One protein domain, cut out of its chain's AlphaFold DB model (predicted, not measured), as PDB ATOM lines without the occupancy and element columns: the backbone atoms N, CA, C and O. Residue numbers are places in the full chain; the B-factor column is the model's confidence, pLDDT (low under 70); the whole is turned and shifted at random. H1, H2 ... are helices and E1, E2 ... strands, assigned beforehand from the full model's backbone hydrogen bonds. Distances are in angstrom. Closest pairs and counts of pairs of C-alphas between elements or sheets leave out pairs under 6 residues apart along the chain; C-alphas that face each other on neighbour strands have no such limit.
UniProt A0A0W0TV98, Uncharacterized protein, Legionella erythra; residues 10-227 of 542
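Overview. This is residues 10 to 227 of the 542 residues of an uncharacterized protein of Legionella erythra (UniProt A0A0W0TV98). One strongly twisted sheet of eight strands curls round H2 on one face, while the long helix H6 lies over E4 and E5 on the other face with H1 beside it. H7 and H8 pack crosswise on H6, and H5 lies far out, off the sheet. The printed part has 218 residues with eight named helices and eight named strands, H1 E1 E2 E3 H2 H3 E4 E5 E6 H4 H5 E7 E8 H6 H7 H8; the class is mixed, helices and strands. The mixed sheet runs E1 E2 E3 E4 E5 E6 E8 E7. The whole is compact, radius of gyration of the C-alphas 16.7 A, spanning 47 by 44 by 34 A.

Arrangement. Start at H1, residues 10 to 17, on the sheet at a height of 10.0 A. E1, residues 24 to 26, E2, 36 to 42, and E3, 48 to 52, form a meander, each strand the antiparallel neighbour of the one before; find N 24 and O 38 at 2.9 A, N 39 and O 51 at 2.9 A. H2, residues 60 to 70, is on the face opposite to H1. H3, residues 72 to 76, touches H2 only at the corner, closest C-alphas Arg 68 and Arg 75, 4.8 A. E4, residues 81 to 90, is parallel to E3, with N 50 and O 82 at 2.8 A; E3, H2, H3 and E4 make a strand-helix-strand unit, parallel neighbours with helices between, its crossover right-handed. E4, E5, residues 95 to 102, and E6, 108 to 112, form another meander; see N 85 and O 100, 3.0 A, and N 101 and O 109, 2.8 A. H4, residues 118 to 122, is on the sheet; H5, 130 to 139, is not. E7, residues 146 to 152, and E8, 158 to 165, form a hairpin, N 149 and O 161 at 2.9 A; E8 is parallel to E6, N 110 and O 162 at 2.8 A. H6, residues 177 to 193, completes three layers, helices on both faces: H1 and H6 on one, H2 on the other. With residues 178 to 182 alone it touches H1, closest C-alphas Leu 16 and Ala 182, 6.5 A. H7, residues 200 to 206, and H8, 210 to 216, touch H6 about perpendicular, at 90 and 81 degrees; the closest C-alphas are Ala 187 and Lys 206, 5.8 A, and His 180 and Pro 210, 5.1 A. Every O i to N i+4 pair is within hydrogen-bond range in H1, H2, H3, H4, H6, H7 and H8; in H5, 4 of 6.

Along the chain. Find C-alpha 10 at (149.613, 142.307, 112.884), where H1 begins. E4 is 27.6 A long, H6 24.3 A. H8 ends at C-alpha 216, (151.130, 128.838, 103.345).

Size, cuts and confidence. The C-alphas farthest apart, Gly 45 and Trp 130, are 51.1 A apart. The printed part has no cut; the link E8 to H6, 11 residues, is long. Confidence is under 70 at residues 92 to 93, 116, 124 to 144 and 153 to 157.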
ATOM      1  N   GLU A  10     148.711 141.963 113.994       91.75
ATOM      2  CA  GLU A  10     149.613 142.307 112.884       91.75
ATOM      3  C   GLU A  10     149.773 141.163 111.874       91.75
ATOM      4  O   GLU A  10     149.739 141.386 110.666       91.75
ATOM      5  N   THR A  11     149.916 139.925 112.355       91.81
ATOM      6  CA  THR A  11     150.078 138.757 111.481       91.81
ATOM      7  C   THR A  11     148.768 138.409 110.775       91.81
ATOM      8  O   THR A  11     148.785 138.053 109.597       91.81
ATOM      9  N   MET A  12     147.628 138.520 111.465       92.19
ATOM     10  CA  MET A  12     146.310 138.296 110.857       92.19
ATOM     11  C   MET A  12     146.011 139.336 109.780       92.19
ATOM     12  O   MET A  12     145.629 138.971 108.670       92.19
ATOM     13  N   GLU A  13     146.269 140.611 110.071       94.00
ATOM     14  CA  GLU A  13     146.190 141.687 109.088       94.00
ATOM     15  C   GLU A  13     147.097 141.383 107.901       94.00
ATOM     16  O   GLU A  13     146.630 141.439 106.772       94.00
ATOM     17  N   TYR A  14     148.354 140.987 108.128       93.69
ATOM     18  CA  TYR A  14     149.271 140.626 107.048       93.69
ATOM     19  C   TYR A  14     148.687 139.536 106.133       93.69
ATOM     20  O   TYR A  14     148.638 139.725 104.921       93.69
ATOM     21  N   ILE A  15     148.168 138.440 106.694       92.75
ATOM     22  CA  ILE A  15     147.548 137.350 105.918       92.75
ATOM     23  C   ILE A  15     146.376 137.864 105.080       92.75
ATOM     24  O   ILE A  15     146.257 137.524 103.901       92.75
ATOM     25  N   LEU A  16     145.490 138.648 105.695       93.50
ATOM     26  CA  LEU A  16     144.280 139.125 105.037       93.50
ATOM     27  C   LEU A  16     144.617 140.174 103.973       93.50
ATOM     28  O   LEU A  16     144.114 140.076 102.859       93.50
ATOM     29  N   THR A  17     145.538 141.100 104.250       93.81
ATOM     30  CA  THR A  17     145.966 142.150 103.308       93.81
ATOM     31  C   THR A  17     146.515 141.596 101.989       93.81
ATOM     32  O   THR A  17     146.397 142.251 100.964       93.81
ATOM     33  N   GLN A  18     147.036 140.364 101.957       91.44
ATOM     34  CA  GLN A  18     147.445 139.714 100.703       91.44
ATOM     35  C   GLN A  18     146.271 139.379  99.765       91.44
ATOM     36  O   GLN A  18     146.482 139.054  98.601       91.44
ATOM     37  N   SER A  19     145.040 139.340 100.280       90.56
ATOM     38  CA  SER A  19     143.841 138.874  99.561       90.56
ATOM     39  C   SER A  19     142.809 139.975  99.307       90.56
ATOM     40  O   SER A  19     141.792 139.706  98.660       90.56
ATOM     41  N   PHE A  20     143.076 141.183  99.806       91.00
ATOM     42  CA  PHE A  20     142.218 142.358  99.719       91.00
ATOM     43  C   PHE A  20     143.020 143.546  99.178       91.00
ATOM     44  O   PHE A  20     144.187 143.711  99.523       91.00
ATOM     45  N   ALA A  21     142.393 144.358  98.329       87.31
ATOM     46  CA  ALA A  21     142.952 145.618  97.840       87.31
ATOM     47  C   ALA A  21     142.400 146.804  98.651       87.31
ATOM     48  O   ALA A  21     141.539 146.606  99.511       87.31
ATOM     49  N   ASP A  22     142.909 148.010  98.378       91.00
ATOM     50  CA  ASP A  22     142.352 149.285  98.863       91.00
ATOM     51  C   ASP A  22     142.139 149.323 100.383       91.00
ATOM     52  O   ASP A  22     141.053 149.565 100.907       91.00
ATOM     53  N   ILE A  23     143.212 149.000 101.102       93.81
ATOM     54  CA  ILE A  23     143.184 148.850 102.554       93.81
ATOM     55  C   ILE A  23     143.276 150.220 103.209       93.81
ATOM     56  O   ILE A  23     144.281 150.921 103.085       93.81
ATOM     57  N   GLU A  24     142.251 150.543 103.980       95.00
ATOM     58  CA  GLU A  24     142.136 151.776 104.738       95.00
ATOM     59  C   GLU A  24     142.267 151.506 106.242       95.00
ATOM     60  O   GLU A  24     142.234 150.364 106.720       95.00
ATOM     61  N   VAL A  25     142.477 152.579 107.004       94.12
ATOM     62  CA  VAL A  25     142.736 152.514 108.442       94.12
ATOM     63  C   VAL A  25     141.872 153.539 109.162       94.12
ATOM     64  O   VAL A  25     141.952 154.730 108.875       94.12
ATOM     65  N   VAL A  26     141.102 153.080 110.148       91.94
ATOM     66  CA  VAL A  26     140.511 153.948 111.169       91.94
ATOM     67  C   VAL A  26     141.460 154.003 112.360       91.94
ATOM     68  O   VAL A  26     141.726 152.984 113.005       91.94
ATOM     69  N   GLU A  27     141.975 155.195 112.647       91.81
ATOM     70  CA  GLU A  27     142.807 155.434 113.824       91.81
ATOM     71  C   GLU A  27     141.969 155.432 115.119       91.81
ATOM     72  O   GLU A  27     140.765 155.732 115.083       91.81
ATOM     73  N   PRO A  28     142.583 155.102 116.273       89.50
ATOM     74  CA  PRO A  28     141.906 155.113 117.562       89.50
ATOM     75  C   PRO A  28     141.192 156.440 117.830       89.50
ATOM     76  O   PRO A  28     141.750 157.522 117.643       89.50
ATOM     77  N   ASN A  29     139.963 156.363 118.323       85.75
ATOM     78  CA  ASN A  29     139.124 157.516 118.618       85.75
ATOM     79  C   ASN A  29     138.290 157.279 119.897       85.75
ATOM     80  O   ASN A  29     138.340 156.193 120.480       85.75
ATOM     81  N   PRO A  30     137.526 158.276 120.385       85.31
ATOM     82  CA  PRO A  30     136.764 158.131 121.626       85.31
ATOM     83  C   PRO A  30     135.741 156.986 121.618       85.31
ATOM     84  O   PRO A  30     135.407 156.474 122.685       85.31
ATOM     85  N   LEU A  31     135.255 156.578 120.437       80.25
ATOM     86  CA  LEU A  31     134.306 155.474 120.280       80.25
ATOM     87  C   LEU A  31     135.012 154.120 120.261       80.25
ATOM     88  O   LEU A  31     134.463 153.154 120.773       80.25
ATOM     89  N   CYS A  32     136.220 154.029 119.706       84.12
ATOM     90  CA  CYS A  32     136.991 152.793 119.643       84.12
ATOM     91  C   CYS A  32     138.477 153.084 119.856       84.12
ATOM     92  O   CYS A  32     139.109 153.765 119.052       84.12
ATOM     93  N   ARG A  33     139.057 152.535 120.929       86.06
ATOM     94  CA  ARG A  33     140.478 152.737 121.265       86.06
ATOM     95  C   ARG A  33     141.427 151.873 120.432       86.06
ATOM     96  O   ARG A  33     142.634 151.913 120.653       86.06
ATOM     97  N   GLU A  34     140.891 151.064 119.527       86.62
ATOM     98  CA  GLU A  34     141.654 150.161 118.674       86.62
ATOM     99  C   GLU A  34     141.822 150.771 117.290       86.62
ATOM    100  O   GLU A  34     140.901 151.372 116.741       86.62
ATOM    101  N   ARG A  35     143.014 150.591 116.725       92.00
ATOM    102  CA  ARG A  35     143.274 150.882 115.320       92.00
ATOM    103  C   ARG A  35     142.680 149.752 114.488       92.00
ATOM    104  O   ARG A  35     143.044 148.598 114.707       92.00
ATOM    105  N   LEU A  36     141.795 150.074 113.549       93.69
ATOM    106  CA  LEU A  36     141.097 149.086 112.724       93.69
ATOM    107  C   LEU A  36     141.498 149.242 111.260       93.69
ATOM    108  O   LEU A  36     141.294 150.300 110.670       93.69
ATOM    109  N   LYS A  37     142.028 148.177 110.657       95.69
ATOM    110  CA  LYS A  37     142.189 148.083 109.204       95.69
ATOM    111  C   LYS A  37     140.940 147.492 108.575       95.69
ATOM    112  O   LYS A  37     140.392 146.517 109.093       95.69
ATOM    113  N   TYR A  38     140.533 148.035 107.439       96.19
ATOM    114  CA  TYR A  38     139.393 147.532 106.684       96.19
ATOM    115  C   TYR A  38     139.616 147.674 105.179       96.19
ATOM    116  O   TYR A  38     140.512 148.388 104.739       96.19
ATOM    117  N   CYS A  39     138.796 146.987 104.394       96.00
ATOM    118  CA  CYS A  39     138.643 147.239 102.967       96.00
ATOM    119  C   CYS A  39     137.161 147.206 102.584       96.00
ATOM    120  O   CYS A  39     136.337 146.608 103.289       96.00
ATOM    121  N   ILE A  40     136.826 147.851 101.469       95.44
ATOM    122  CA  ILE A  40     135.477 147.866 100.908       95.44
ATOM    123  C   ILE A  40     135.550 147.339  99.479       95.44
ATOM    124  O   ILE A  40     136.264 147.885  98.646       95.44
ATOM    125  N   GLU A  41     134.793 146.284  99.185       94.12
ATOM    126  CA  GLU A  41     134.653 145.754  97.828       94.12
ATOM    127  C   GLU A  41     133.235 145.968  97.314       94.12
ATOM    128  O   GLU A  41     132.273 145.529  97.943       94.12
ATOM    129  N   THR A  42     133.095 146.575  96.141       91.88
ATOM    130  CA  THR A  42     131.802 146.661  95.457       91.88
ATOM    131  C   THR A  42     131.478 145.331  94.776       91.88
ATOM    132  O   THR A  42     132.319 144.737  94.096       91.88
ATOM    133  N   ILE A  43     130.246 144.858  94.952       91.31
ATOM    134  CA  ILE A  43     129.681 143.675  94.298       91.31
ATOM    135  C   ILE A  43     128.472 144.075  93.435       91.31
ATOM    136  O   ILE A  43     128.149 145.253  93.293       91.31
ATOM    137  N   LYS A  44     127.834 143.099  92.781       83.88
ATOM    138  CA  LYS A  44     126.741 143.343  91.827       83.88
ATOM    139  C   LYS A  44     125.584 144.113  92.489       83.88
ATOM    140  O   LYS A  44     125.202 143.798  93.610       83.88
ATOM    141  N   GLY A  45     125.010 145.080  91.768       80.31
ATOM    142  CA  GLY A  45     123.836 145.842  92.220       80.31
ATOM    143  C   GLY A  45     124.134 146.925  93.265       80.31
ATOM    144  O   GLY A  45     123.284 147.186  94.106       80.31
ATOM    145  N   ASP A  46     125.332 147.518  93.239       84.31
ATOM    146  CA  ASP A  46     125.823 148.535  94.193       84.31
ATOM    147  C   ASP A  46     125.932 148.073  95.656       84.31
ATOM    148  O   ASP A  46     126.199 148.884  96.548       84.31
ATOM    149  N   TYR A  47     125.752 146.778  95.925       91.56
ATOM    150  CA  TYR A  47     126.049 146.207  97.231       91.56
ATOM    151  C   TYR A  47     127.556 146.237  97.485       91.56
ATOM    152  O   TYR A  47     128.373 146.185  96.561       91.56
ATOM    153  N   LYS A  48     127.938 146.322  98.756       94.88
ATOM    154  CA  LYS A  48     129.333 146.427  99.187       94.88
ATOM    155  C   LYS A  48     129.647 145.383 100.248       94.88
ATOM    156  O   LYS A  48     128.799 145.037 101.066       94.88
ATOM    157  N   ILE A  49     130.878 144.888 100.257       95.56
ATOM    158  CA  ILE A  49     131.423 144.050 101.324       95.56
ATOM    159  C   ILE A  49     132.438 144.892 102.094       95.56
ATOM    160  O   ILE A  49     133.501 145.202 101.566       95.56
ATOM    161  N   LEU A  50     132.117 145.245 103.337       96.50
ATOM    162  CA  LEU A  50     133.062 145.825 104.288       96.50
ATOM    163  C   LEU A  50     133.747 144.687 105.046       96.50
ATOM    164  O   LEU A  50     133.102 143.984 105.826       96.50
ATOM    165  N   VAL A  51     135.050 144.515 104.846       96.81
ATOM    166  CA  VAL A  51     135.842 143.515 105.573       96.81
ATOM    167  C   VAL A  51     136.740 144.218 106.575       96.81
ATOM    168  O   VAL A  51     137.634 144.968 106.198       96.81
ATOM    169  N   ILE A  52     136.522 143.957 107.860       96.56
ATOM    170  CA  ILE A  52     137.370 144.437 108.950       96.56
ATOM    171  C   ILE A  52     138.497 143.418 109.132       96.56
ATOM    172  O   ILE A  52     138.273 142.292 109.578       96.56
ATOM    173  N   LEU A  53     139.712 143.815 108.756       95.69
ATOM    174  CA  LEU A  53     140.896 142.952 108.730       95.69
ATOM    175  C   LEU A  53     141.530 142.797 110.117       95.69
ATOM    176  O   LEU A  53     142.221 141.814 110.377       95.69
ATOM    177  N   THR A  54     141.309 143.767 111.007       95.12
ATOM    178  CA  THR A  54     141.753 143.711 112.402       95.12
ATOM    179  C   THR A  54     140.666 143.062 113.264       95.12
ATOM    180  O   THR A  54     139.570 143.618 113.357       95.12
ATOM    181  N   PRO A  55     140.928 141.930 113.946       93.88
ATOM    182  CA  PRO A  55     139.944 141.352 114.855       93.88
ATOM    183  C   PRO A  55     139.622 142.298 116.010       93.88
ATOM    184  O   PRO A  55     140.522 142.791 116.696       93.88
ATOM    185  N   ILE A  56     138.328 142.520 116.214       92.44
ATOM    186  CA  ILE A  56     137.760 143.454 117.182       92.44
ATOM    187  C   ILE A  56     137.923 142.862 118.582       92.44
ATOM    188  O   ILE A  56     137.358 141.802 118.863       92.44
ATOM    189  N   GLN A  57     138.672 143.532 119.465       85.88
ATOM    190  CA  GLN A  57     138.855 143.079 120.853       85.88
ATOM    191  C   GLN A  57     137.980 143.851 121.847       85.88
ATOM    192  O   GLN A  57     137.625 143.319 122.900       85.88
ATOM    193  N   GLN A  58     137.603 145.086 121.513       70.31
ATOM    194  CA  GLN A  58     136.741 145.941 122.328       70.31
ATOM    195  C   GLN A  58     135.350 146.061 121.716       70.31
ATOM    196  O   GLN A  58     135.209 146.604 120.627       70.31
ATOM    197  N   GLY A  59     134.344 145.574 122.458       78.25
ATOM    198  CA  GLY A  59     132.905 145.806 122.272       78.25
ATOM    199  C   GLY A  59     132.452 146.048 120.830       78.25
ATOM    200  O   GLY A  59     132.524 147.173 120.348       78.25
ATOM    201  N   LEU A  60     131.901 145.017 120.181       84.81
ATOM    202  CA  LEU A  60     131.470 145.057 118.777       84.81
ATOM    203  C   LEU A  60     130.719 146.345 118.389       84.81
ATOM    204  O   LEU A  60     131.050 146.965 117.382       84.81
ATOM    205  N   GLY A  61     129.758 146.785 119.207       85.88
ATOM    206  CA  GLY A  61     128.999 148.006 118.932       85.88
ATOM    207  C   GLY A  61     129.857 149.274 118.878       85.88
ATOM    208  O   GLY A  61     129.649 150.123 118.016       85.88
ATOM    209  N   SER A  62     130.869 149.391 119.734       87.00
ATOM    210  CA  SER A  62     131.795 150.526 119.766       87.00
ATOM    211  C   SER A  62     132.691 150.567 118.518       87.00
ATOM    212  O   SER A  62     132.881 151.629 117.922       87.00
ATOM    213  N   ALA A  63     133.172 149.406 118.061       88.56
ATOM    214  CA  ALA A  63     133.920 149.286 116.807       88.56
ATOM    215  C   ALA A  63     133.054 149.636 115.582       88.56
ATOM    216  O   ALA A  63     133.470 150.427 114.734       88.56
ATOM    217  N   LEU A  64     131.822 149.120 115.510       89.06
ATOM    218  CA  LEU A  64     130.892 149.433 114.420       89.06
ATOM    219  C   LEU A  64     130.468 150.908 114.422       89.06
ATOM    220  O   LEU A  64     130.393 151.522 113.359       89.06
ATOM    221  N   ALA A  65     130.235 151.509 115.593       88.62
ATOM    222  CA  ALA A  65     129.951 152.939 115.714       88.62
ATOM    223  C   ALA A  65     131.130 153.797 115.227       88.62
ATOM    224  O   ALA A  65     130.922 154.754 114.480       88.62
ATOM    225  N   SER A  66     132.362 153.417 115.582       89.69
ATOM    226  CA  SER A  66     133.585 154.058 115.088       89.69
ATOM    227  C   SER A  66     133.692 153.985 113.561       89.69
ATOM    228  O   SER A  66     133.909 155.007 112.911       89.69
ATOM    229  N   LEU A  67     133.459 152.813 112.962       90.56
ATOM    230  CA  LEU A  67     133.489 152.651 111.504       90.56
ATOM    231  C   LEU A  67     132.411 153.494 110.813       90.56
ATOM    232  O   LEU A  67     132.706 154.178 109.841       90.56
ATOM    233  N   ARG A  68     131.183 153.540 111.343       90.00
ATOM    234  CA  ARG A  68     130.117 154.407 110.803       90.00
ATOM    235  C   ARG A  68     130.451 155.894 110.912       90.00
ATOM    236  O   ARG A  68     130.040 156.673 110.061       90.00
ATOM    237  N   ALA A  69     131.161 156.310 111.959       88.50
ATOM    238  CA  ALA A  69     131.565 157.704 112.111       88.50
ATOM    239  C   ALA A  69     132.644 158.113 111.093       88.50
ATOM    240  O   ALA A  69     132.650 159.262 110.658       88.50
ATOM    241  N   ASN A  70     133.522 157.179 110.705       90.62
ATOM    242  CA  ASN A  70     134.688 157.454 109.861       90.62
ATOM    243  C   ASN A  70     134.516 157.054 108.384       90.62
ATOM    244  O   ASN A  70     135.279 157.530 107.553       90.62
ATOM    245  N   ILE A  71     133.518 156.232 108.043       91.38
ATOM    246  CA  ILE A  71     133.247 155.769 106.672       91.38
ATOM    247  C   ILE A  71     131.896 156.353 106.209       91.38
ATOM    248  O   ILE A  71     130.843 155.786 106.528       91.38
ATOM    249  N   PRO A  72     131.883 157.475 105.455       87.44
ATOM    250  CA  PRO A  72     130.650 158.164 105.060       87.44
ATOM    251  C   PRO A  72     129.658 157.271 104.309       87.44
ATOM    252  O   PRO A  72     128.458 157.324 104.570       87.44
ATOM    253  N   GLU A  73     130.154 156.408 103.424       87.88
ATOM    254  CA  GLU A  73     129.315 155.493 102.646       87.88
ATOM    255  C   GLU A  73     128.628 154.449 103.533       87.88
ATOM    256  O   GLU A  73     127.433 154.199 103.382       87.88
ATOM    257  N   PHE A  74     129.348 153.889 104.512       88.81
ATOM    258  CA  PHE A  74     128.792 152.925 105.464       88.81
ATOM    259  C   PHE A  74     127.748 153.567 106.385       88.81
ATOM    260  O   PHE A  74     126.786 152.919 106.794       88.81
ATOM    261  N   ARG A  75     127.900 154.864 106.681       85.56
ATOM    262  CA  ARG A  75     126.898 155.644 107.416       85.56
ATOM    263  C   ARG A  75     125.619 155.856 106.610       85.56
ATOM    264  O   ARG A  75     124.535 155.777 107.181       85.56
ATOM    265  N   GLN A  76     125.749 156.183 105.324       84.38
ATOM    266  CA  GLN A  76     124.630 156.598 104.472       84.38
ATOM    267  C   GLN A  76     123.870 155.422 103.847       84.38
ATOM    268  O   GLN A  76     122.664 155.524 103.666       84.38
ATOM    269  N   GLN A  77     124.556 154.319 103.539       83.88
ATOM    270  CA  GLN A  77     124.012 153.183 102.783       83.88
ATOM    271  C   GLN A  77     124.118 151.873 103.574       83.88
ATOM    272  O   GLN A  77     124.467 150.836 103.018       83.88
ATOM    273  N   LYS A  78     123.885 151.906 104.895       79.56
ATOM    274  CA  LYS A  78     124.106 150.753 105.797       79.56
ATOM    275  C   LYS A  78     123.400 149.468 105.337       79.56
ATOM    276  O   LYS A  78     123.884 148.368 105.577       79.56
ATOM    277  N   ASP A  79     122.263 149.632 104.679       84.94
ATOM    278  CA  ASP A  79     121.380 148.622 104.102       84.94
ATOM    279  C   ASP A  79     121.918 147.973 102.819       84.94
ATOM    280  O   ASP A  79     121.287 147.066 102.284       84.94
ATOM    281  N   ARG A  80     123.088 148.407 102.339       90.75
ATOM    282  CA  ARG A  80     123.787 147.842 101.176       90.75
ATOM    283  C   ARG A  80     125.103 147.154 101.525       90.75
ATOM    284  O   ARG A  80     125.787 146.661 100.630       90.75
ATOM    285  N   PHE A  81     125.475 147.111 102.806       93.38
ATOM    286  CA  PHE A  81     126.735 146.515 103.242       93.38
ATOM    287  C   PHE A  81     126.545 145.118 103.825       93.38
ATOM    288  O   PHE A  81     125.835 144.923 104.809       93.38
ATOM    289  N   HIS A  82     127.289 144.165 103.274       95.19
ATOM    290  CA  HIS A  82     127.696 142.962 103.981       95.19
ATOM    291  C   HIS A  82     128.914 143.311 104.841       95.19
ATOM    292  O   HIS A  82     129.901 143.827 104.319       95.19
ATOM    293  N   VAL A  83     128.881 143.027 106.141       95.38
ATOM    294  CA  VAL A  83     130.026 143.264 107.033       95.38
ATOM    295  C   VAL A  83     130.632 141.940 107.459       95.38
ATOM    296  O   VAL A  83     129.936 141.064 107.971       95.38
ATOM    297  N   LEU A  84     131.940 141.806 107.267       97.31
ATOM    298  CA  LEU A  84     132.737 140.656 107.671       97.31
ATOM    299  C   LEU A  84     133.781 141.105 108.692       97.31
ATOM    300  O   LEU A  84     134.502 142.069 108.448       97.31
ATOM    301  N   ALA A  85     133.873 140.427 109.835       96.44
ATOM    302  CA  ALA A  85     134.818 140.807 110.886       96.44
ATOM    303  C   ALA A  85     135.270 139.618 111.729       96.44
ATOM    304  O   ALA A  85     134.583 138.607 111.818       96.44
ATOM    305  N   GLY A  86     136.411 139.750 112.399       95.38
ATOM    306  CA  GLY A  86     136.769 138.888 113.525       95.38
ATOM    307  C   GLY A  86     136.344 139.520 114.833       95.38
ATOM    308  O   GLY A  86     136.550 140.715 115.022       95.38
ATOM    309  N   VAL A  87     135.795 138.730 115.750       93.06
ATOM    310  CA  VAL A  87     135.500 139.170 117.117       93.06
ATOM    311  C   VAL A  87     136.297 138.315 118.086       93.06
ATOM    312  O   VAL A  87     136.263 137.087 118.010       93.06
ATOM    313  N   VAL A  88     137.033 138.968 118.982       91.38
ATOM    314  CA  VAL A  88     137.813 138.315 120.034       91.38
ATOM    315  C   VAL A  88     136.979 138.267 121.309       91.38
ATOM    316  O   VAL A  88     136.533 139.298 121.805       91.38
ATOM    317  N   GLY A  89     136.795 137.069 121.855       86.25
ATOM    318  CA  GLY A  89     136.026 136.832 123.074       86.25
ATOM    319  C   GLY A  89     136.736 135.911 124.063       86.25
ATOM    320  O   GLY A  89     137.867 135.454 123.845       86.25
ATOM    321  N   ASN A  90     136.062 135.639 125.179       81.00
ATOM    322  CA  ASN A  90     136.579 134.785 126.246       81.00
ATOM    323  C   ASN A  90     136.260 133.308 125.965       81.00
ATOM    324  O   ASN A  90     135.152 132.836 126.201       81.00
ATOM    325  N   GLY A  91     137.240 132.536 125.505       71.12
ATOM    326  CA  GLY A  91     137.093 131.087 125.394       71.12
ATOM    327  C   GLY A  91     137.118 130.378 126.754       71.12
ATOM    328  O   GLY A  91     137.321 130.964 127.823       71.12
ATOM    329  N   VAL A  92     136.906 129.059 126.732       67.19
ATOM    330  CA  VAL A  92     136.887 128.238 127.955       67.19
ATOM    331  C   VAL A  92     138.250 128.240 128.650       67.19
ATOM    332  O   VAL A  92     138.294 128.394 129.872       67.19
ATOM    333  N   THR A  93     139.330 128.127 127.877       64.81
ATOM    334  CA  THR A  93     140.721 128.029 128.347       64.81
ATOM    335  C   THR A  93     141.574 129.242 127.977       64.81
ATOM    336  O   THR A  93     142.474 129.597 128.733       64.81
ATOM    337  N   GLU A  94     141.289 129.896 126.850       74.75
ATOM    338  CA  GLU A  94     142.071 131.012 126.310       74.75
ATOM    339  C   GLU A  94     141.183 132.040 125.593       74.75
ATOM    340  O   GLU A  94     139.986 131.814 125.419       74.75
ATOM    341  N   ARG A  95     141.757 133.169 125.157       82.62
ATOM    342  CA  ARG A  95     141.065 134.081 124.231       82.62
ATOM    343  C   ARG A  95     140.795 133.365 122.911       82.62
ATOM    344  O   ARG A  95     141.642 132.621 122.425       82.62
ATOM    345  N   HIS A  96     139.633 133.618 122.330       90.00
ATOM    346  CA  HIS A  96     139.167 132.923 121.136       90.00
ATOM    347  C   HIS A  96     138.668 133.913 120.086       90.00
ATOM    348  O   HIS A  96     138.214 134.996 120.445       90.00
ATOM    349  N   ILE A  97     138.765 133.552 118.805       92.56
ATOM    350  CA  ILE A  97     138.334 134.402 117.687       92.56
ATOM    351  C   ILE A  97     137.208 133.699 116.938       92.56
ATOM    352  O   ILE A  97     137.348 132.542 116.541       92.56
ATOM    353  N   VAL A  98     136.113 134.424 116.735       93.56
ATOM    354  CA  VAL A  98     134.937 133.978 115.987       93.56
ATOM    355  C   VAL A  98     134.750 134.899 114.788       93.56
ATOM    356  O   VAL A  98     134.943 136.111 114.898       93.56
ATOM    357  N   SER A  99     134.392 134.330 113.638       96.25
ATOM    358  CA  SER A  99     134.132 135.121 112.434       96.25
ATOM    359  C   SER A  99     132.690 135.598 112.435       96.25
ATOM    360  O   SER A  99     131.769 134.810 112.614       96.25
ATOM    361  N   MET A 100     132.491 136.887 112.225       95.62
ATOM    362  CA  MET A 100     131.193 137.533 112.158       95.62
ATOM    363  C   MET A 100     130.838 137.845 110.705       95.62
ATOM    364  O   MET A 100     131.671 138.348 109.948       95.62
ATOM    365  N   TYR A 101     129.582 137.604 110.359       96.38
ATOM    366  CA  TYR A 101     128.931 138.063 109.146       96.38
ATOM    367  C   TYR A 101     127.661 138.827 109.513       96.38
ATOM    368  O   TYR A 101     126.825 138.320 110.253       96.38
ATOM    369  N   MET A 102     127.499 140.031 108.982       93.69
ATOM    370  CA  MET A 102     126.260 140.793 109.071       93.69
ATOM    371  C   MET A 102     125.771 141.081 107.643       93.69
ATOM    372  O   MET A 102     126.433 141.847 106.936       93.69
ATOM    373  N   PRO A 103     124.670 140.462 107.187       92.69
ATOM    374  CA  PRO A 103     124.053 140.770 105.905       92.69
ATOM    375  C   PRO A 103     123.427 142.175 105.922       92.69
ATOM    376  O   PRO A 103     123.133 142.718 106.997       92.69
ATOM    377  N   PRO A 104     123.147 142.750 104.742       89.69
ATOM    378  CA  PRO A 104     122.378 143.975 104.649       89.69
ATOM    379  C   PRO A 104     120.987 143.758 105.266       89.69
ATOM    380  O   PRO A 104     120.269 142.838 104.886       89.69
ATOM    381  N   ASN A 105     120.628 144.580 106.257       83.00
ATOM    382  CA  ASN A 105     119.350 144.535 106.991       83.00
ATOM    383  C   ASN A 105     118.972 143.205 107.677       83.00
ATOM    384  O   ASN A 105     117.806 143.031 108.021       83.00
ATOM    385  N   GLY A 106     119.913 142.290 107.915       85.19
ATOM    386  CA  GLY A 106     119.615 141.027 108.602       85.19
ATOM    387  C   GLY A 106     120.345 140.838 109.931       85.19
ATOM    388  O   GLY A 106     121.007 141.745 110.453       85.19
ATOM    389  N   ASP A 107     120.192 139.628 110.461       89.88
ATOM    390  CA  ASP A 107     120.720 139.202 111.755       89.88
ATOM    391  C   ASP A 107     122.239 139.012 111.724       89.88
ATOM    392  O   ASP A 107     122.838 138.702 110.696       89.88
ATOM    393  N   ILE A 108     122.891 139.185 112.874       90.94
ATOM    394  CA  ILE A 108     124.340 138.987 112.978       90.94
ATOM    395  C   ILE A 108     124.631 137.490 113.110       90.94
ATOM    396  O   ILE A 108     124.173 136.841 114.043       90.94
ATOM    397  N   HIS A 109     125.457 136.941 112.230       93.50
ATOM    398  CA  HIS A 109     125.877 135.546 112.270       93.50
ATOM    399  C   HIS A 109     127.315 135.423 112.771       93.50
ATOM    400  O   HIS A 109     128.226 136.072 112.263       93.50
ATOM    401  N   PHE A 110     127.530 134.546 113.743       93.81
ATOM    402  CA  PHE A 110     128.830 134.209 114.301       93.81
ATOM    403  C   PHE A 110     129.175 132.764 113.953       93.81
ATOM    404  O   PHE A 110     128.489 131.835 114.373       93.81
ATOM    405  N   PHE A 111     130.260 132.576 113.212       94.38
ATOM    406  CA  PHE A 111     130.795 131.281 112.823       94.38
ATOM    407  C   PHE A 111     132.008 130.951 113.678       94.38
ATOM    408  O   PHE A 111     133.096 131.509 113.513       94.38
ATOM    409  N   ASP A 112     131.804 130.046 114.623       92.44
ATOM    410  CA  ASP A 112     132.822 129.666 115.583       92.44
ATOM    411  C   ASP A 112     133.553 128.404 115.116       92.44
ATOM    412  O   ASP A 112     132.933 127.346 114.989       92.44
ATOM    413  N   PRO A 113     134.873 128.444 114.857       90.88
ATOM    414  CA  PRO A 113     135.602 127.230 114.512       90.88
ATOM    415  C   PRO A 113     135.577 126.164 115.620       90.88
ATOM    416  O   PRO A 113     135.653 124.976 115.301       90.88
ATOM    417  N   LYS A 114     135.442 126.555 116.892       87.31
ATOM    418  CA  LYS A 114     135.409 125.683 118.074       87.31
ATOM    419  C   LYS A 114     133.958 125.559 118.571       87.31
ATOM    420  O   LYS A 114     133.157 126.473 118.441       87.31
ATOM    421  N   ALA A 115     133.589 124.432 119.176       76.44
ATOM    422  CA  ALA A 115     132.319 124.333 119.905       76.44
ATOM    423  C   ALA A 115     132.453 125.046 121.265       76.44
ATOM    424  O   ALA A 115     132.625 124.400 122.300       76.44
ATOM    425  N   SER A 116     132.504 126.381 121.252       68.12
ATOM    426  CA  SER A 116     132.636 127.186 122.468       68.12
ATOM    427  C   SER A 116     131.282 127.423 123.148       68.12
ATOM    428  O   SER A 116     130.229 127.233 122.545       68.12
ATOM    429  N   ASP A 117     131.322 127.795 124.430       72.62
ATOM    430  CA  ASP A 117     130.152 128.262 125.176       72.62
ATOM    431  C   ASP A 117     129.880 129.732 124.792       72.62
ATOM    432  O   ASP A 117     130.670 130.603 125.181       72.62
ATOM    433  N   PRO A 118     128.793 130.030 124.053       71.69
ATOM    434  CA  PRO A 118     128.502 131.378 123.567       71.69
ATOM    435  C   PRO A 118     128.320 132.373 124.716       71.69
ATOM    436  O   PRO A 118     128.758 133.518 124.624       71.69
ATOM    437  N   GLN A 119     127.738 131.933 125.838       72.12
ATOM    438  CA  GLN A 119     127.533 132.796 127.000       72.12
ATOM    439  C   GLN A 119     128.874 133.235 127.571       72.12
ATOM    440  O   GLN A 119     129.089 134.421 127.817       72.12
ATOM    441  N   LYS A 120     129.811 132.290 127.721       74.06
ATOM    442  CA  LYS A 120     131.162 132.607 128.188       74.06
ATOM    443  C   LYS A 120     131.890 133.516 127.200       74.06
ATOM    444  O   LYS A 120     132.496 134.493 127.639       74.06
ATOM    445  N   PHE A 121     131.787 133.227 125.902       77.44
ATOM    446  CA  PHE A 121     132.460 133.980 124.845       77.44
ATOM    447  C   PHE A 121     132.155 135.477 124.903       77.44
ATOM    448  O   PHE A 121     133.082 136.288 124.843       77.44
ATOM    449  N   PHE A 122     130.879 135.830 125.077       75.12
ATOM    450  CA  PHE A 122     130.433 137.222 125.122       75.12
ATOM    451  C   PHE A 122     130.363 137.830 126.536       75.12
ATOM    452  O   PHE A 122     130.082 139.024 126.659       75.12
ATOM    453  N   SER A 123     130.621 137.048 127.590       71.00
ATOM    454  CA  SER A 123     130.655 137.532 128.980       71.00
ATOM    455  C   SER A 123     131.981 138.204 129.348       71.00
ATOM    456  O   SER A 123     133.039 137.830 128.838       71.00
ATOM    457  N   ASP A 124     131.950 139.118 130.322       63.69
ATOM    458  CA  ASP A 124     133.153 139.696 130.942       63.69
ATOM    459  C   ASP A 124     133.762 138.824 132.047       63.69
ATOM    460  O   ASP A 124     134.760 139.210 132.666       63.69
ATOM    461  N   GLU A 125     133.195 137.643 132.311       61.25
ATOM    462  CA  GLU A 125     133.695 136.734 133.338       61.25
ATOM    463  C   GLU A 125     135.087 136.199 132.969       61.25
ATOM    464  O   GLU A 125     135.261 135.221 132.235       61.25
ATOM    465  N   ARG A 126     136.117 136.835 133.534       57.12
ATOM    466  CA  ARG A 126     137.507 136.394 133.423       57.12
ATOM    467  C   ARG A 126     137.785 135.341 134.491       57.12
ATOM    468  O   ARG A 126     137.891 135.657 135.672       57.12
ATOM    469  N   GLY A 127     137.931 134.084 134.079       58.16
ATOM    470  CA  GLY A 127     138.324 133.020 134.998       58.16
ATOM    471  C   GLY A 127     138.244 131.613 134.414       58.16
ATOM    472  O   GLY A 127     137.366 131.275 133.611       58.16
ATOM    473  N   PHE A 128     139.174 130.765 134.851       62.41
ATOM    474  CA  PHE A 128     139.060 129.324 134.677       62.41
ATOM    475  C   PHE A 128     138.073 128.783 135.714       62.41
ATOM    476  O   PHE A 128     138.270 128.955 136.915       62.41
ATOM    477  N   ASN A 129     137.013 128.122 135.255       66.00
ATOM    478  CA  ASN A 129     136.056 127.456 136.127       66.00
ATOM    479  C   ASN A 129     136.002 125.976 135.753       66.00
ATOM    480  O   ASN A 129     135.461 125.615 134.707       66.00
ATOM    481  N   TRP A 130     136.554 125.124 136.619       68.06
ATOM    482  CA  TRP A 130     136.615 123.677 136.399       68.06
ATOM    483  C   TRP A 130     135.224 123.058 136.189       68.06
ATOM    484  O   TRP A 130     135.087 122.115 135.415       68.06
ATOM    485  N   ARG A 131     134.173 123.630 136.799       69.81
ATOM    486  CA  ARG A 131     132.788 123.157 136.635       69.81
ATOM    487  C   ARG A 131     132.257 123.367 135.220       69.81
ATOM    488  O   ARG A 131     131.375 122.632 134.798       69.81
ATOM    489  N   ARG A 132     132.796 124.344 134.482       66.38
ATOM    490  CA  ARG A 132     132.450 124.605 133.076       66.38
ATOM    491  C   ARG A 132     133.303 123.794 132.098       66.38
ATOM    492  O   ARG A 132     132.924 123.665 130.941       66.38
ATOM    493  N   LEU A 133     134.418 123.214 132.553       68.38
ATOM    494  CA  LEU A 133     135.295 122.397 131.712       68.38
ATOM    495  C   LEU A 133     134.605 121.106 131.262       68.38
ATOM    496  O   LEU A 133     134.669 120.770 130.089       68.38
ATOM    497  N   LEU A 134     133.937 120.396 132.176       67.50
ATOM    498  CA  LEU A 134     133.287 119.118 131.865       67.50
ATOM    499  C   LEU A 134     132.117 119.274 130.874       67.50
ATOM    500  O   LEU A 134     132.119 118.565 129.869       67.50
ATOM    501  N   PRO A 135     131.174 120.221 131.060       64.94
ATOM    502  CA  PRO A 135     130.155 120.505 130.053       64.94
ATOM    503  C   PRO A 135     130.744 121.001 128.733       64.94
ATOM    504  O   PRO A 135     130.250 120.614 127.687       64.94
ATOM    505  N   ALA A 136     131.810 121.810 128.744       63.97
ATOM    506  CA  ALA A 136     132.462 122.256 127.511       63.97
ATOM    507  C   ALA A 136     133.153 121.106 126.763       63.97
ATOM    508  O   ALA A 136     133.074 121.039 125.541       63.97
ATOM    509  N   LEU A 137     133.790 120.180 127.485       68.19
ATOM    510  CA  LEU A 137     134.348 118.950 126.924       68.19
ATOM    511  C   LEU A 137     133.251 118.076 126.326       68.19
ATOM    512  O   LEU A 137     133.447 117.548 125.242       68.19
ATOM    513  N   TRP A 138     132.102 117.961 126.996       66.06
ATOM    514  CA  TRP A 138     130.945 117.223 126.494       66.06
ATOM    515  C   TRP A 138     130.296 117.906 125.282       66.06
ATOM    516  O   TRP A 138     129.999 117.255 124.286       66.06
ATOM    517  N   ASN A 139     130.149 119.230 125.309       62.47
ATOM    518  CA  ASN A 139     129.637 120.027 124.194       62.47
ATOM    519  C   ASN A 139     130.595 120.025 122.999       62.47
ATOM    520  O   ASN A 139     130.135 120.091 121.865       62.47
ATOM    521  N   ALA A 140     131.902 119.862 123.227       60.19
ATOM    522  CA  ALA A 140     132.867 119.598 122.162       60.19
ATOM    523  C   ALA A 140     132.647 118.239 121.469       60.19
ATOM    524  O   ALA A 140     133.225 118.005 120.409       60.19
ATOM    525  N   LEU A 141     131.812 117.361 122.042       56.25
ATOM    526  CA  LEU A 141     131.346 116.112 121.430       56.25
ATOM    527  C   LEU A 141     129.967 116.261 120.768       56.25
ATOM    528  O   LEU A 141     129.562 115.369 120.025       56.25
ATOM    529  N   SER A 142     129.248 117.362 121.017       59.06
ATOM    530  CA  SER A 142     127.994 117.674 120.331       59.06
ATOM    531  C   SER A 142     128.292 118.228 118.940       59.06
ATOM    532  O   SER A 142     129.115 119.132 118.773       59.06
ATOM    533  N   SER A 143     127.628 117.691 117.919       56.81
ATOM    534  CA  SER A 143     127.778 118.186 116.556       56.81
ATOM    535  C   SER A 143     127.135 119.569 116.438       56.81
ATOM    536  O   SER A 143     125.915 119.677 116.382       56.81
ATOM    537  N   ARG A 144     127.974 120.609 116.355       69.38
ATOM    538  CA  ARG A 144     127.605 121.961 115.898       69.38
ATOM    539  C   ARG A 144     126.462 122.614 116.702       69.38
ATOM    540  O   ARG A 144     125.398 122.874 116.144       69.38
ATOM    541  N   PRO A 145     126.653 122.901 118.004       72.69
ATOM    542  CA  PRO A 145     125.666 123.663 118.762       72.69
ATOM    543  C   PRO A 145     125.391 125.024 118.106       72.69
ATOM    544  O   PRO A 145     126.310 125.697 117.628       72.69
ATOM    545  N   GLN A 146     124.119 125.422 118.125       80.75
ATOM    546  CA  GLN A 146     123.655 126.734 117.691       80.75
ATOM    547  C   GLN A 146     122.941 127.429 118.847       80.75
ATOM    548  O   GLN A 146     122.235 126.797 119.634       80.75
ATOM    549  N   SER A 147     123.131 128.739 118.955       81.62
ATOM    550  CA  SER A 147     122.443 129.571 119.937       81.62
ATOM    551  C   SER A 147     122.029 130.897 119.320       81.62
ATOM    552  O   SER A 147     122.684 131.387 118.402       81.62
ATOM    553  N   SER A 148     120.956 131.480 119.845       83.12
ATOM    554  CA  SER A 148     120.472 132.792 119.426       83.12
ATOM    555  C   SER A 148     120.391 133.720 120.632       83.12
ATOM    556  O   SER A 148     120.002 133.302 121.722       83.12
ATOM    557  N   PHE A 149     120.784 134.972 120.446       82.56
ATOM    558  CA  PHE A 149     120.805 136.012 121.474       82.56
ATOM    559  C   PHE A 149     120.683 137.388 120.810       82.56
ATOM    560  O   PHE A 149     120.552 137.479 119.593       82.56
ATOM    561  N   THR A 150     120.683 138.468 121.586       80.06
ATOM    562  CA  THR A 150     120.632 139.836 121.051       80.06
ATOM    563  C   THR A 150     121.902 140.604 121.396       80.06
ATOM    564  O   THR A 150     122.483 140.436 122.470       80.06
ATOM    565  N   LEU A 151     122.352 141.446 120.467       76.44
ATOM    566  CA  LEU A 151     123.570 142.244 120.579       76.44
ATOM    567  C   LEU A 151     123.287 143.704 120.229       76.44
ATOM    568  O   LEU A 151     122.565 144.000 119.281       76.44
ATOM    569  N   HIS A 152     123.908 144.618 120.973       73.44
ATOM    570  CA  HIS A 152     123.960 146.026 120.588       73.44
ATOM    571  C   HIS A 152     124.988 146.209 119.473       73.44
ATOM    572  O   HIS A 152     126.177 145.946 119.663       73.44
ATOM    573  N   ASP A 153     124.540 146.700 118.324       67.94
ATOM    574  CA  ASP A 153     125.389 146.932 117.154       67.94
ATOM    575  C   ASP A 153     126.035 148.332 117.155       67.94
ATOM    576  O   ASP A 153     126.609 148.759 116.153       67.94
ATOM    577  N   GLY A 154     125.931 149.067 118.267       64.69
ATOM    578  CA  GLY A 154     126.418 150.442 118.401       64.69
ATOM    579  C   GLY A 154     125.402 151.515 118.012       64.69
ATOM    580  O   GLY A 154     125.706 152.695 118.163       64.69
ATOM    581  N   GLN A 155     124.216 151.137 117.527       60.25
ATOM    582  CA  GLN A 155     123.027 151.991 117.556       60.25
ATOM    583  C   GLN A 155     122.231 151.681 118.843       60.25
ATOM    584  O   GLN A 155     122.491 150.679 119.514       60.25
ATOM    585  N   GLU A 156     121.261 152.521 119.223       55.16
ATOM    586  CA  GLU A 156     120.354 152.231 120.356       55.16
ATOM    587  C   GLU A 156     119.494 150.964 120.130       55.16
ATOM    588  O   GLU A 156     118.790 150.513 121.032       55.16
ATOM    589  N   GLU A 157     119.586 150.350 118.949       63.59
ATOM    590  CA  GLU A 157     118.893 149.127 118.560       63.59
ATOM    591  C   GLU A 157     119.683 147.866 118.956       63.59
ATOM    592  O   GLU A 157     120.894 147.739 118.751       63.59
ATOM    593  N   THR A 158     118.976 146.886 119.518       73.75
ATOM    594  CA  THR A 158     119.480 145.518 119.686       73.75
ATOM    595  C   THR A 158     119.121 144.692 118.464       73.75
ATOM    596  O   THR A 158     117.939 144.578 118.137       73.75
ATOM    597  N   ARG A 159     120.110 144.064 117.826       79.19
ATOM    598  CA  ARG A 159     119.886 143.134 116.714       79.19
ATOM    599  C   ARG A 159     119.896 141.685 117.194       79.19
ATOM    600  O   ARG A 159     120.666 141.367 118.110       79.19
ATOM    601  N   PRO A 160     119.091 140.797 116.590       86.81
ATOM    602  CA  PRO A 160     119.251 139.368 116.786       86.81
ATOM    603  C   PRO A 160     120.613 138.906 116.263       86.81
ATOM    604  O   PRO A 160     121.155 139.421 115.281       86.81
ATOM    605  N   ALA A 161     121.179 137.938 116.966       87.88
ATOM    606  CA  ALA A 161     122.442 137.315 116.653       87.88
ATOM    607  C   ALA A 161     122.319 135.799 116.776       87.88
ATOM    608  O   ALA A 161     121.737 135.284 117.732       87.88
ATOM    609  N   VAL A 162     122.909 135.092 115.822       90.12
ATOM    610  CA  VAL A 162     122.977 133.635 115.776       90.12
ATOM    611  C   VAL A 162     124.438 133.226 115.855       90.12
ATOM    612  O   VAL A 162     125.261 133.687 115.071       90.12
ATOM    613  N   HIS A 163     124.775 132.349 116.793       90.12
ATOM    614  CA  HIS A 163     126.097 131.744 116.913       90.12
ATOM    615  C   HIS A 163     126.027 130.269 116.540       90.12
ATOM    616  O   HIS A 163     125.197 129.533 117.072       90.12
ATOM    617  N   SER A 164     126.897 129.866 115.618       90.88
ATOM    618  CA  SER A 164     126.973 128.529 115.045       90.88
ATOM    619  C   SER A 164     128.390 127.984 115.180       90.88
ATOM    620  O   SER A 164     129.343 128.531 114.618       90.88
ATOM    621  N   ALA A 165     128.535 126.860 115.879       88.88
ATOM    622  CA  ALA A 165     129.798 126.139 115.947       88.88
ATOM    623  C   ALA A 165     130.033 125.282 114.692       88.88
ATOM    624  O   ALA A 165     129.188 124.490 114.285       88.88
ATOM    625  N   LEU A 166     131.225 125.384 114.113       89.44
ATOM    626  CA  LEU A 166     131.645 124.645 112.921       89.44
ATOM    627  C   LEU A 166     132.347 123.318 113.254       89.44
ATOM    628  O   LEU A 166     132.366 122.396 112.438       89.44
ATOM    629  N   GLY A 167     132.989 123.230 114.424       86.62
ATOM    630  CA  GLY A 167     133.774 122.059 114.852       86.62
ATOM    631  C   GLY A 167     135.094 121.853 114.090       86.62
ATOM    632  O   GLY A 167     135.798 120.863 114.303       86.62
ATOM    633  N   THR A 168     135.466 122.788 113.211       89.44
ATOM    634  CA  THR A 168     136.704 122.714 112.416       89.44
ATOM    635  C   THR A 168     137.962 122.873 113.266       89.44
ATOM    636  O   THR A 168     138.993 122.327 112.891       89.44
ATOM    637  N   GLN A 169     137.891 123.482 114.450       91.44
ATOM    638  CA  GLN A 169     138.965 123.564 115.448       91.44
ATOM    639  C   GLN A 169     138.629 122.702 116.673       91.44
ATOM    640  O   GLN A 169     137.506 122.716 117.176       91.44
ATOM    641  N   SER A 170     139.607 121.939 117.167       88.12
ATOM    642  CA  SER A 170     139.411 121.102 118.355       88.12
ATOM    643  C   SER A 170     139.425 121.944 119.628       88.12
ATOM    644  O   SER A 170     140.128 122.949 119.712       88.12
ATOM    645  N   PHE A 171     138.721 121.494 120.667       84.56
ATOM    646  CA  PHE A 171     138.820 122.086 122.001       84.56
ATOM    647  C   PHE A 171     140.272 122.147 122.508       84.56
ATOM    648  O   PHE A 171     140.680 123.163 123.067       84.56
ATOM    649  N   PHE A 172     141.056 121.098 122.233       86.62
ATOM    650  CA  PHE A 172     142.460 120.947 122.638       86.62
ATOM    651  C   PHE A 172     143.465 121.697 121.750       86.62
ATOM    652  O   PHE A 172     144.675 121.597 121.955       86.62
ATOM    653  N   ASP A 173     142.978 122.435 120.757       88.38
ATOM    654  CA  ASP A 173     143.790 123.301 119.916       88.38
ATOM    655  C   ASP A 173     143.696 124.748 120.407       88.38
ATOM    656  O   ASP A 173     142.662 125.404 120.244       88.38
ATOM    657  N   GLY A 174     144.785 125.228 121.008       86.88
ATOM    658  CA  GLY A 174     144.886 126.580 121.560       86.88
ATOM    659  C   GLY A 174     145.621 127.594 120.690       86.88
ATOM    660  O   GLY A 174     145.937 128.681 121.164       86.88
ATOM    661  N   VAL A 175     145.957 127.251 119.440       89.88
ATOM    662  CA  VAL A 175     146.829 128.105 118.608       89.88
ATOM    663  C   VAL A 175     146.245 128.462 117.249       89.88
ATOM    664  O   VAL A 175     146.645 129.474 116.674       89.88
ATOM    665  N   SER A 176     145.304 127.675 116.724       92.94
ATOM    666  CA  SER A 176     144.879 127.810 115.327       92.94
ATOM    667  C   SER A 176     143.714 128.777 115.069       92.94
ATOM    668  O   SER A 176     143.430 129.058 113.906       92.94
ATOM    669  N   CYS A 177     143.048 129.323 116.095       92.81
ATOM    670  CA  CYS A 177     141.819 130.120 115.923       92.81
ATOM    671  C   CYS A 177     141.977 131.288 114.931       92.81
ATOM    672  O   CYS A 177     141.100 131.504 114.098       92.81
ATOM    673  N   GLY A 178     143.123 131.980 114.939       93.81
ATOM    674  CA  GLY A 178     143.428 133.036 113.966       93.81
ATOM    675  C   GLY A 178     143.553 132.535 112.519       93.81
ATOM    676  O   GLY A 178     143.138 133.226 111.593       93.81
ATOM    677  N   TYR A 179     144.063 131.316 112.311       95.56
ATOM    678  CA  TYR A 179     144.152 130.696 110.982       95.56
ATOM    679  C   TYR A 179     142.760 130.323 110.462       95.56
ATOM    680  O   TYR A 179     142.431 130.579 109.304       95.56
ATOM    681  N   HIS A 180     141.919 129.761 111.338       95.56
ATOM    682  CA  HIS A 180     140.519 129.477 111.023       95.56
ATOM    683  C   HIS A 180     139.749 130.744 110.673       95.56
ATOM    684  O   HIS A 180     139.062 130.769 109.657       95.56
ATOM    685  N   HIS A 181     139.902 131.797 111.474       95.44
ATOM    686  CA  HIS A 181     139.264 133.081 111.231       95.44
ATOM    687  C   HIS A 181     139.643 133.670 109.863       95.44
ATOM    688  O   HIS A 181     138.764 134.030 109.079       95.44
ATOM    689  N   ALA A 182     140.939 133.711 109.537       95.50
ATOM    690  CA  ALA A 182     141.392 134.281 108.274       95.50
ATOM    691  C   ALA A 182     140.845 133.517 107.054       95.50
ATOM    692  O   ALA A 182     140.355 134.129 106.106       95.50
ATOM    693  N   SER A 183     140.874 132.181 107.091       95.50
ATOM    694  CA  SER A 183     140.299 131.343 106.030       95.50
ATOM    695  C   SER A 183     138.771 131.495 105.940       95.50
ATOM    696  O   SER A 183     138.228 131.613 104.842       95.50
ATOM    697  N   GLN A 184     138.072 131.601 107.076       96.50
ATOM    698  CA  GLN A 184     136.623 131.830 107.115       96.50
ATOM    699  C   GLN A 184     136.216 133.162 106.489       96.50
ATOM    700  O   GLN A 184     135.281 133.171 105.696       96.50
ATOM    701  N   LEU A 185     136.909 134.271 106.776       96.38
ATOM    702  CA  LEU A 185     136.598 135.560 106.142       96.38
ATOM    703  C   LEU A 185     136.715 135.495 104.616       96.38
ATOM    704  O   LEU A 185     135.871 136.036 103.903       96.38
ATOM    705  N   LEU A 186     137.739 134.804 104.110       95.50
ATOM    706  CA  LEU A 186     137.938 134.625 102.673       95.50
ATOM    707  C   LEU A 186     136.844 133.752 102.055       95.50
ATOM    708  O   LEU A 186     136.295 134.112 101.017       95.50
ATOM    709  N   ALA A 187     136.476 132.654 102.716       96.31
ATOM    710  CA  ALA A 187     135.390 131.787 102.274       96.31
ATOM    711  C   ALA A 187     134.029 132.510 102.277       96.31
ATOM    712  O   ALA A 187     133.271 132.393 101.315       96.31
ATOM    713  N   LEU A 188     133.737 133.306 103.313       97.00
ATOM    714  CA  LEU A 188     132.528 134.133 103.399       97.00
ATOM    715  C   LEU A 188     132.474 135.156 102.264       97.00
ATOM    716  O   LEU A 188     131.466 135.247 101.566       97.00
ATOM    717  N   ARG A 189     133.577 135.874 102.023       95.56
ATOM    718  CA  ARG A 189     133.703 136.804 100.894       95.56
ATOM    719  C   ARG A 189     133.422 136.101  99.565       95.56
ATOM    720  O   ARG A 189     132.672 136.627  98.750       95.56
ATOM    721  N   GLU A 190     133.988 134.916  99.334       95.25
ATOM    722  CA  GLU A 190     133.734 134.157  98.104       95.25
ATOM    723  C   GLU A 190     132.270 133.738  97.942       95.25
ATOM    724  O   GLU A 190     131.751 133.794  96.827       95.25
ATOM    725  N   LEU A 191     131.606 133.307  99.019       95.75
ATOM    726  CA  LEU A 191     130.184 132.953  98.977       95.75
ATOM    727  C   LEU A 191     129.329 134.160  98.591       95.75
ATOM    728  O   LEU A 191     128.518 134.053  97.673       95.75
ATOM    729  N   ILE A 192     129.579 135.311  99.220       95.31
ATOM    730  CA  ILE A 192     128.844 136.554  98.959       95.31
ATOM    731  C   ILE A 192     129.078 137.026  97.519       95.31
ATOM    732  O   ILE A 192     128.123 137.298  96.799       95.31
ATOM    733  N   LYS A 193     130.334 137.051  97.045       94.19
ATOM    734  CA  LYS A 193     130.652 137.443  95.657       94.19
ATOM    735  C   LYS A 193     130.028 136.511  94.620       94.19
ATOM    736  O   LYS A 193     129.713 136.952  93.521       94.19
ATOM    737  N   ALA A 194     129.856 135.236  94.962       93.12
ATOM    738  CA  ALA A 194     129.197 134.257  94.110       93.12
ATOM    739  C   ALA A 194     127.658 134.302  94.194       93.12
ATOM    740  O   ALA A 194     127.015 133.474  93.551       93.12
ATOM    741  N   GLY A 195     127.068 135.200  94.996       90.50
ATOM    742  CA  GLY A 195     125.621 135.260  95.221       90.50
ATOM    743  C   GLY A 195     125.061 134.009  95.906       90.50
ATOM    744  O   GLY A 195     123.897 133.671  95.724       90.50
ATOM    745  N   LYS A 196     125.895 133.266  96.645       92.00
ATOM    746  CA  LYS A 196     125.479 132.050  97.352       92.00
ATOM    747  C   LYS A 196     125.038 132.387  98.771       92.00
ATOM    748  O   LYS A 196     125.647 133.222  99.436       92.00
ATOM    749  N   ALA A 197     124.027 131.666  99.255       87.69
ATOM    750  CA  ALA A 197     123.580 131.776 100.638       87.69
ATOM    751  C   ALA A 197     124.728 131.472 101.616       87.69
ATOM    752  O   ALA A 197     125.461 130.489 101.467       87.69
ATOM    753  N   VAL A 198     124.872 132.321 102.634       92.88
ATOM    754  CA  VAL A 198     125.880 132.168 103.686       92.88
ATOM    755  C   VAL A 198     125.312 131.267 104.783       92.88
ATOM    756  O   VAL A 198     124.716 131.734 105.750       92.88
ATOM    757  N   THR A 199     125.477 129.957 104.609       91.88
ATOM    758  CA  THR A 199     125.063 128.929 105.578       91.88
ATOM    759  C   THR A 199     126.274 128.218 106.179       91.88
ATOM    760  O   THR A 199     127.383 128.301 105.645       91.88
ATOM    761  N   VAL A 200     126.075 127.485 107.282       91.19
ATOM    762  CA  VAL A 200     127.128 126.654 107.895       91.19
ATOM    763  C   VAL A 200     127.698 125.662 106.880       91.19
ATOM    764  O   VAL A 200     128.915 125.589 106.726       91.19
ATOM    765  N   ASP A 201     126.849 124.945 106.142       91.31
ATOM    766  CA  ASP A 201     127.314 123.963 105.158       91.31
ATOM    767  C   ASP A 201     127.921 124.621 103.915       91.31
ATOM    768  O   ASP A 201     128.913 124.119 103.388       91.31
ATOM    769  N   GLY A 202     127.414 125.783 103.491       92.56
ATOM    770  CA  GLY A 202     128.037 126.577 102.431       92.56
ATOM    771  C   GLY A 202     129.453 127.021 102.804       92.56
ATOM    772  O   GLY A 202     130.378 126.901 101.997       92.56
ATOM    773  N   LEU A 203     129.645 127.471 104.049       94.00
ATOM    774  CA  LEU A 203     130.948 127.854 104.587       94.00
ATOM    775  C   LEU A 203     131.880 126.644 104.712       94.00
ATOM    776  O   LEU A 203     133.007 126.687 104.225       94.00
ATOM    777  N   LEU A 204     131.416 125.543 105.306       91.88
ATOM    778  CA  LEU A 204     132.203 124.315 105.443       91.88
ATOM    779  C   LEU A 204     132.565 123.692 104.091       91.88
ATOM    780  O   LEU A 204     133.669 123.180 103.948       91.88
ATOM    781  N   GLY A 205     131.683 123.770 103.092       91.50
ATOM    782  CA  GLY A 205     131.959 123.311 101.730       91.50
ATOM    783  C   GLY A 205     133.012 124.154 101.003       91.50
ATOM    784  O   GLY A 205     133.652 123.673 100.068       91.50
ATOM    785  N   LYS A 206     133.221 125.405 101.436       92.56
ATOM    786  CA  LYS A 206     134.290 126.284 100.942       92.56
ATOM    787  C   LYS A 206     135.610 126.115 101.688       92.56
ATOM    788  O   LYS A 206     136.666 126.274 101.082       92.56
ATOM    789  N   LEU A 207     135.562 125.777 102.973       90.56
ATOM    790  CA  LEU A 207     136.744 125.544 103.798       90.56
ATOM    791  C   LEU A 207     137.355 124.167 103.486       90.56
ATOM    792  O   LEU A 207     136.769 123.145 103.829       90.56
ATOM    793  N   LYS A 208     138.555 124.114 102.889       85.75
ATOM    794  CA  LYS A 208     139.271 122.836 102.696       85.75
ATOM    795  C   LYS A 208     140.186 122.529 103.878       85.75
ATOM    796  O   LYS A 208     139.935 121.597 104.635       85.75
ATOM    797  N   ASN A 209     141.255 123.311 104.047       90.12
ATOM    798  CA  ASN A 209     142.160 123.201 105.191       90.12
ATOM    799  C   ASN A 209     142.545 124.601 105.698       90.12
ATOM    800  O   ASN A 209     143.564 125.150 105.269       90.12
ATOM    801  N   PRO A 210     141.763 125.178 106.626       92.69
ATOM    802  CA  PRO A 210     141.935 126.566 107.046       92.69
ATOM    803  C   PRO A 210     143.311 126.861 107.653       92.69
ATOM    804  O   PRO A 210     143.844 127.958 107.475       92.69
ATOM    805  N   VAL A 211     143.906 125.885 108.348       93.81
ATOM    806  CA  VAL A 211     145.224 126.043 108.971       93.81
ATOM    807  C   VAL A 211     146.317 126.028 107.913       93.81
ATOM    808  O   VAL A 211     147.133 126.945 107.875       93.81
ATOM    809  N   SER A 212     146.326 125.022 107.034       92.00
ATOM    810  CA  SER A 212     147.368 124.896 106.013       92.00
ATOM    811  C   SER A 212     147.305 126.017 104.978       92.00
ATOM    812  O   SER A 212     148.348 126.543 104.602       92.00
ATOM    813  N   GLU A 213     146.111 126.399 104.522       91.50
ATOM    814  CA  GLU A 213     145.940 127.482 103.546       91.50
ATOM    815  C   GLU A 213     146.472 128.806 104.089       91.50
ATOM    816  O   GLU A 213     147.226 129.512 103.418       91.50
ATOM    817  N   THR A 214     146.125 129.115 105.337       92.19
ATOM    818  CA  THR A 214     146.572 130.340 105.994       92.19
ATOM    819  C   THR A 214     148.064 130.297 106.327       92.19
ATOM    820  O   THR A 214     148.766 131.289 106.149       92.19
ATOM    821  N   ALA A 215     148.583 129.145 106.757       92.56
ATOM    822  CA  ALA A 215     150.006 128.958 107.026       92.56
ATOM    823  C   ALA A 215     150.871 129.144 105.771       92.56
ATOM    824  O   ALA A 215     151.936 129.756 105.852       92.56
ATOM    825  N   ASN A 216     150.406 128.682 104.607       91.75
ATOM    826  CA  ASN A 216     151.130 128.838 103.345       91.75
ATOM    827  C   ASN A 216     151.332 130.316 102.975       91.75
ATOM    828  O   ASN A 216     152.399 130.678 102.484       91.75
ATOM    829  N   LYS A 217     150.374 131.193 103.311       90.88
ATOM    830  CA  LYS A 217     150.494 132.653 103.122       90.88
ATOM    831  C   LYS A 217     151.589 133.303 103.975       90.88
ATOM    832  O   LYS A 217     152.034 134.410 103.675       90.88
ATOM    833  N   LEU A 218     152.055 132.620 105.024       90.06
ATOM    834  CA  LEU A 218     153.177 133.068 105.851       90.06
ATOM    835  C   LEU A 218     154.540 132.593 105.320       90.06
ATOM    836  O   LEU A 218     155.565 133.073 105.808       90.06
ATOM    837  N   GLY A 219     154.578 131.675 104.348       83.88
ATOM    838  CA  GLY A 219     155.784 130.953 103.922       83.88
ATOM    839  C   GLY A 219     156.948 131.831 103.450       83.88
ATOM    840  O   GLY A 219     158.106 131.494 103.727       83.88
ATOM    841  N   ASP A 220     156.634 132.974 102.835       80.94
ATOM    842  CA  ASP A 220     157.597 133.942 102.280       80.94
ATOM    843  C   ASP A 220     157.618 135.275 103.048       80.94
ATOM    844  O   ASP A 220     158.119 136.295 102.580       80.94
ATOM    845  N   SER A 221     157.077 135.270 104.267       87.88
ATOM    846  CA  SER A 221     156.922 136.459 105.102       87.88
ATOM    847  C   SER A 221     157.952 136.517 106.241       87.88
ATOM    848  O   SER A 221     158.501 135.481 106.638       87.88
ATOM    849  N   PRO A 222     158.154 137.687 106.882       87.62
ATOM    850  CA  PRO A 222     158.884 137.765 108.155       87.62
ATOM    851  C   PRO A 222     158.258 136.902 109.269       87.62
ATOM    852  O   PRO A 222     158.920 136.581 110.257       87.62
ATOM    853  N   TYR A 223     157.004 136.478 109.097       89.94
ATOM    854  CA  TYR A 223     156.236 135.666 110.035       89.94
ATOM    855  C   TYR A 223     156.321 134.153 109.764       89.94
ATOM    856  O   TYR A 223     155.701 133.378 110.491       89.94
ATOM    857  N   LYS A 224     157.125 133.694 108.788       89.50
ATOM    858  CA  LYS A 224     157.298 132.265 108.439       89.50
ATOM    859  C   LYS A 224     157.516 131.355 109.651       89.50
ATOM    860  O   LYS A 224     157.010 130.240 109.718       89.50
ATOM    861  N   ALA A 225     158.262 131.842 110.640       87.06
ATOM    862  CA  ALA A 225     158.604 131.090 111.843       87.06
ATOM    863  C   ALA A 225     157.418 130.808 112.792       87.06
ATOM    864  O   ALA A 225     157.628 130.096 113.781       87.06
ATOM    865  N   LEU A 226     156.233 131.384 112.538       88.25
ATOM    866  CA  LEU A 226     154.989 131.136 113.280       88.25
ATOM    867  C   LEU A 226     154.233 129.894 112.785       88.25
ATOM    868  O   LEU A 226     153.340 129.427 113.485       88.25
ATOM    869  N   ALA A 227     154.595 129.361 111.615       90.44
ATOM    870  CA  ALA A 227     153.953 128.205 110.994       90.44
ATOM    871  C   ALA A 227     154.966 127.133 110.534       90.44
ATOM    872  O   ALA A 227     154.702 126.366 109.610       90.44
TER     873      ALA A 227